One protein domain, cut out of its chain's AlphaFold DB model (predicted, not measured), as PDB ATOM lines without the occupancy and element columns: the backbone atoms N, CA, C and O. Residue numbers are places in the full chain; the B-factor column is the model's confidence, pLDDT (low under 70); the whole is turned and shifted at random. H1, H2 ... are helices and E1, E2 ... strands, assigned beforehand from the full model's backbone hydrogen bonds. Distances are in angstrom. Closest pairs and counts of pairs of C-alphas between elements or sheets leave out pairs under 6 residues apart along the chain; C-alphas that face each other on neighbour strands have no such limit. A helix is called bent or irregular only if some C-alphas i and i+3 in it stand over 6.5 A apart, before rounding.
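Overview. This is residues 3 to 46 of the 246 residues of an uncharacterized protein of Microlunatus parietis (UniProt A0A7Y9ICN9). A loop, residues 3 to 16, folds back on itself and ends in the short strand E1; a winding link then leads to one long helix, H1, whose residues 33 to 44 stick out as an arm. The printed part has 44 residues, with one named strand followed by one named helix, mostly helix by class. It is only just loose, close to extended, with a radius of gyration of the C-alphas of 13.9 A, and spans 39 by 25 by 15 A.

Arrangement. Residues 3 to 4 pair antiparallel with residues 14 to 15 of E1, residues 14 to 16, which pairs with no named strand. A short link of 9 residues joins it to H1, residues 26 to 44; the two are apart. In H1, 13 of 15 O i to N i+4 pairs are within hydrogen-bond range.

Along the chain. E1 begins at C-alpha 14 (44.615, -33.725, -19.566) and is 6.9 A long. H1 runs 26.7 A, from C-alpha 26 (35.882, -37.214, -8.965) to C-alpha 44 (49.128, -42.541, 13.646). It is irregular: C-alphas 27 and 30 are 7.5 A apart.

Size, cuts and confidence. The C-alphas farthest apart, of Glu 11 and Ser 46, are separated by 39.7 A. Residues 33 to 46 stand free. The printed part has no cut, and no printed residue is under 70 in pLDDT.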
ATOM      1  N   ILE A   3      40.836 -37.049 -17.430       76.81
ATOM      2  CA  ILE A   3      40.971 -36.250 -16.208       76.81
ATOM      3  C   ILE A   3      41.803 -35.008 -16.510       76.81
ATOM      4  O   ILE A   3      42.782 -35.091 -17.251       76.81
ATOM      5  N   ASN A   4      41.416 -33.875 -15.930       77.69
ATOM      6  CA  ASN A   4      42.175 -32.631 -16.006       77.69
ATOM      7  C   ASN A   4      42.925 -32.442 -14.692       77.69
ATOM      8  O   ASN A   4      42.322 -32.518 -13.620       77.69
ATOM      9  N   PHE A   5      44.228 -32.200 -14.771       72.50
ATOM     10  CA  PHE A   5      45.019 -31.904 -13.586       72.50
ATOM     11  C   PHE A   5      44.704 -30.480 -13.111       72.50
ATOM     12  O   PHE A   5      44.791 -29.526 -13.879       72.50
ATOM     13  N   VAL A   6      44.322 -30.355 -11.838       74.50
ATOM     14  CA  VAL A   6      44.030 -29.073 -11.167       74.50
ATOM     15  C   VAL A   6      45.270 -28.421 -10.546       74.50
ATOM     16  O   VAL A   6      45.205 -27.268 -10.128       74.50
ATOM     17  N   ASP A   7      46.398 -29.134 -10.502       76.50
ATOM     18  CA  ASP A   7      47.682 -28.594 -10.048       76.50
ATOM     19  C   ASP A   7      48.209 -27.551 -11.059       76.50
ATOM     20  O   ASP A   7      48.393 -27.895 -12.233       76.50
ATOM     21  N   PRO A   8      48.483 -26.299 -10.640       75.69
ATOM     22  CA  PRO A   8      49.057 -25.272 -11.507       75.69
ATOM     23  C   PRO A   8      50.367 -25.692 -12.187       75.69
ATOM     24  O   PRO A   8      50.621 -25.277 -13.315       75.69
ATOM     25  N   ALA A   9      51.177 -26.543 -11.544       79.88
ATOM     26  CA  ALA A   9      52.430 -27.053 -12.104       79.88
ATOM     27  C   ALA A   9      52.222 -28.032 -13.273       79.88
ATOM     28  O   ALA A   9      53.156 -28.322 -14.017       79.88
ATOM     29  N   MET A  10      51.001 -28.542 -13.440       77.12
ATOM     30  CA  MET A  10      50.628 -29.448 -14.524       77.12
ATOM     31  C   MET A  10      50.007 -28.719 -15.723       77.12
ATOM     32  O   MET A  10      49.551 -29.387 -16.644       77.12
ATOM     33  N   GLU A  11      49.973 -27.378 -15.728       78.88
ATOM     34  CA  GLU A  11      49.598 -26.526 -16.874       78.88
ATOM     35  C   GLU A  11      48.305 -26.949 -17.610       78.88
ATOM     36  O   GLU A  11      48.210 -26.886 -18.835       78.88
ATOM     37  N   GLY A  12      47.287 -27.417 -16.881       71.75
ATOM     38  CA  GLY A  12      46.022 -27.852 -17.489       71.75
ATOM     39  C   GLY A  12      46.140 -29.123 -18.339       71.75
ATOM     40  O   GLY A  12      45.281 -29.382 -19.186       71.75
ATOM     41  N   LYS A  13      47.188 -29.927 -18.121       78.19
ATOM     42  CA  LYS A  13      47.361 -31.242 -18.737       78.19
ATOM     43  C   LYS A  13      46.094 -32.069 -18.530       78.19
ATOM     44  O   LYS A  13      45.529 -32.120 -17.437       78.19
ATOM     45  N   ALA A  14      45.676 -32.738 -19.596       78.31
ATOM     46  CA  ALA A  14      44.615 -33.725 -19.566       78.31
ATOM     47  C   ALA A  14      45.218 -35.092 -19.888       78.31
ATOM     48  O   ALA A  14      45.966 -35.235 -20.857       78.31
ATOM     49  N   GLU A  15      44.911 -36.100 -19.079       82.88
ATOM     50  CA  GLU A  15      45.375 -37.467 -19.300       82.88
ATOM     51  C   GLU A  15      44.190 -38.419 -19.338       82.88
ATOM     52  O   GLU A  15      43.207 -38.279 -18.604       82.88
ATOM     53  N   TRP A  16      44.275 -39.407 -20.220       81.50
ATOM     54  CA  TRP A  16      43.313 -40.487 -20.216       81.50
ATOM     55  C   TRP A  16      43.701 -41.501 -19.141       81.50
ATOM     56  O   TRP A  16      44.700 -42.205 -19.269       81.50
ATOM     57  N   VAL A  17      42.881 -41.603 -18.097       76.31
ATOM     58  CA  VAL A  17      43.055 -42.595 -17.035       76.31
ATOM     59  C   VAL A  17      41.979 -43.677 -17.173       76.31
ATOM     60  O   VAL A  17      40.784 -43.354 -17.239       76.31
ATOM     61  N   PRO A  18      42.354 -44.971 -17.243       79.00
ATOM     62  CA  PRO A  18      41.386 -46.059 -17.215       79.00
ATOM     63  C   PRO A  18      40.507 -45.953 -15.957       79.00
ATOM     64  O   PRO A  18      41.060 -45.789 -14.872       79.00
ATOM     65  N   PRO A  19      39.170 -46.096 -16.052       71.75
ATOM     66  CA  PRO A  19      38.287 -46.002 -14.885       71.75
ATOM     67  C   PRO A  19      38.685 -46.934 -13.733       71.75
ATOM     68  O   PRO A  19      38.623 -46.533 -12.581       71.75
ATOM     69  N   GLY A  20      39.200 -48.132 -14.038       77.12
ATOM     70  CA  GLY A  20      39.691 -49.080 -13.030       77.12
ATOM     71  C   GLY A  20      40.959 -48.649 -12.275       77.12
ATOM     72  O   GLY A  20      41.367 -49.344 -11.353       77.12
ATOM     73  N   ARG A  21      41.603 -47.534 -12.651       80.62
ATOM     74  CA  ARG A  21      42.715 -46.934 -11.889       80.62
ATOM     75  C   ARG A  21      42.257 -45.861 -10.901       80.62
ATOM     76  O   ARG A  21      43.064 -45.408 -10.095       80.62
ATOM     77  N   LEU A  22      40.999 -45.432 -10.972       80.44
ATOM     78  CA  LEU A  22      40.444 -44.440 -10.058       80.44
ATOM     79  C   LEU A  22      39.889 -45.154  -8.827       80.44
ATOM     80  O   LEU A  22      39.120 -46.103  -8.961       80.44
ATOM     81  N   LYS A  23      40.265 -44.692  -7.629       83.62
ATOM     82  CA  LYS A  23      39.703 -45.229  -6.381       83.62
ATOM     83  C   LYS A  23      38.218 -44.883  -6.230       83.62
ATOM     84  O   LYS A  23      37.455 -45.711  -5.748       83.62
ATOM     85  N   VAL A  24      37.826 -43.676  -6.644       86.31
ATOM     86  CA  VAL A  24      36.444 -43.174  -6.634       86.31
ATOM     87  C   VAL A  24      36.207 -42.205  -7.805       86.31
ATOM     88  O   VAL A  24      37.176 -41.659  -8.346       86.31
ATOM     89  N   PRO A  25      34.942 -41.966  -8.197       84.94
ATOM     90  CA  PRO A  25      34.554 -40.833  -9.038       84.94
ATOM     91  C   PRO A  25      35.034 -39.479  -8.481       84.94
ATOM     92  O   PRO A  25      35.174 -39.311  -7.270       84.94
ATOM     93  N   TRP A  26      35.296 -38.505  -9.361       82.25
ATOM     94  CA  TRP A  26      35.882 -37.214  -8.965       82.25
ATOM     95  C   TRP A  26      34.984 -36.399  -8.026       82.25
ATOM     96  O   TRP A  26      35.471 -35.785  -7.083       82.25
ATOM     97  N   ASP A  27      33.670 -36.448  -8.230       86.25
ATOM     98  CA  ASP A  27      32.664 -35.830  -7.357       86.25
ATOM     99  C   ASP A  27      32.636 -36.427  -5.937       86.25
ATOM    100  O   ASP A  27      32.089 -35.817  -5.023       86.25
ATOM    101  N   GLN A  28      33.269 -37.585  -5.723       88.75
ATOM    102  CA  GLN A  28      33.417 -38.229  -4.417       88.75
ATOM    103  C   GLN A  28      34.825 -38.070  -3.819       88.75
ATOM    104  O   GLN A  28      35.052 -38.513  -2.689       88.75
ATOM    105  N   ALA A  29      35.770 -37.442  -4.529       88.62
ATOM    106  CA  ALA A  29      37.177 -37.379  -4.128       88.62
ATOM    107  C   ALA A  29      37.377 -36.743  -2.742       88.62
ATOM    108  O   ALA A  29      38.096 -37.296  -1.912       88.62
ATOM    109  N   GLU A  30      36.698 -35.632  -2.446       90.19
ATOM    110  CA  GLU A  30      36.794 -34.968  -1.137       90.19
ATOM    111  C   GLU A  30      36.305 -35.867   0.003       90.19
ATOM    112  O   GLU A  30      36.973 -36.003   1.028       90.19
ATOM    113  N   SER A  31      35.170 -36.546  -0.194       89.62
ATOM    114  CA  SER A  31      34.624 -37.477   0.800       89.62
ATOM    115  C   SER A  31      35.555 -38.668   1.044       89.62
ATOM    116  O   SER A  31      35.734 -39.102   2.185       89.62
ATOM    117  N   PHE A  32      36.205 -39.152  -0.020       90.00
ATOM    118  CA  PHE A  32      37.213 -40.198   0.054       90.00
ATOM    119  C   PHE A  32      38.434 -39.716   0.845       90.00
ATOM    120  O   PHE A  32      38.825 -40.381   1.800       90.00
ATOM    121  N   HIS A  33      38.981 -38.539   0.530       92.75
ATOM    122  CA  HIS A  33      40.115 -37.961   1.256       92.75
ATOM    123  C   HIS A  33      39.808 -37.717   2.734       92.75
ATOM    124  O   HIS A  33      40.620 -38.069   3.585       92.75
ATOM    125  N   ALA A  34      38.628 -37.185   3.062       92.62
ATOM    126  CA  ALA A  34      38.213 -36.986   4.448       92.62
ATOM    127  C   ALA A  34      38.109 -38.313   5.218       92.62
ATOM    128  O   ALA A  34      38.421 -38.368   6.407       92.62
ATOM    129  N   ARG A  35      37.680 -39.394   4.553       92.25
ATOM    130  CA  ARG A  35      37.654 -40.738   5.143       92.25
ATOM    131  C   ARG A  35      39.060 -41.293   5.367       92.25
ATOM    132  O   ARG A  35      39.323 -41.772   6.463       92.25
ATOM    133  N   GLU A  36      39.947 -41.204   4.378       94.38
ATOM    134  CA  GLU A  36      41.346 -41.640   4.530       94.38
ATOM    135  C   GLU A  36      42.056 -40.841   5.632       94.38
ATOM    136  O   GLU A  36      42.810 -41.408   6.411       94.38
ATOM    137  N   ALA A  37      41.776 -39.538   5.752       95.56
ATOM    138  CA  ALA A  37      42.350 -38.697   6.799       95.56
ATOM    139  C   ALA A  37      41.955 -39.161   8.212       95.56
ATOM    140  O   ALA A  37      42.802 -39.159   9.100       95.56
ATOM    141  N   ARG A  38      40.702 -39.601   8.419       95.38
ATOM    142  CA  ARG A  38      40.262 -40.173   9.706       95.38
ATOM    143  C   ARG A  38      40.987 -41.474  10.032       95.38
ATOM    144  O   ARG A  38      41.466 -41.626  11.150       95.38
ATOM    145  N   TRP A  39      41.113 -42.369   9.051       95.19
ATOM    146  CA  TRP A  39      41.891 -43.598   9.216       95.19
ATOM    147  C   TRP A  39      43.343 -43.286   9.571       95.19
ATOM    148  O   TRP A  39      43.822 -43.740  10.600       95.19
ATOM    149  N   ASN A  40      44.010 -42.432   8.793       95.19
ATOM    150  CA  ASN A  40      45.396 -42.050   9.054       95.19
ATOM    151  C   ASN A  40      45.590 -41.445  10.451       95.19
ATOM    152  O   ASN A  40      46.616 -41.696  11.071       95.19
ATOM    153  N   ALA A  41      44.623 -40.671  10.955       95.38
ATOM    154  CA  ALA A  41      44.705 -40.088  12.290       95.38
ATOM    155  C   ALA A  41      44.640 -41.148  13.403       95.38
ATOM    156  O   ALA A  41      45.445 -41.100  14.326       95.38
ATOM    157  N   VAL A  42      43.732 -42.127  13.303       95.12
ATOM    158  CA  VAL A  42      43.655 -43.240  14.270       95.12
ATOM    159  C   VAL A  42      44.908 -44.116  14.207       95.12
ATOM    160  O   VAL A  42      45.466 -44.472  15.243       95.12
ATOM    161  N   LEU A  43      45.375 -44.431  12.998       93.56
ATOM    162  CA  LEU A  43      46.557 -45.270  12.787       93.56
ATOM    163  C   LEU A  43      47.841 -44.603  13.297       93.56
ATOM    164  O   LEU A  43      48.691 -45.273  13.872       93.56
ATOM    165  N   ALA A  44      47.968 -43.282  13.151       93.75
ATOM    166  CA  ALA A  44      49.128 -42.541  13.646       93.75
ATOM    167  C   ALA A  44      49.301 -42.635  15.174       93.75
ATOM    168  O   ALA A  44      50.429 -42.601  15.658       93.75
ATOM    169  N   GLU A  45      48.201 -42.779  15.919       90.69
ATOM    170  CA  GLU A  45      48.198 -42.919  17.382       90.69
ATOM    171  C   GLU A  45      48.242 -44.381  17.854       90.69
ATOM    172  O   GLU A  45      48.278 -44.641  19.063       90.69
ATOM    173  N   SER A  46      48.218 -45.335  16.921       92.38
ATOM    174  CA  SER A  46      48.184 -46.762  17.228       92.38
ATOM    175  C   SER A  46      49.597 -47.368  17.238       92.38
ATOM    176  O   SER A  46      50.469 -46.964  16.458       92.38
TER     177      SER A  46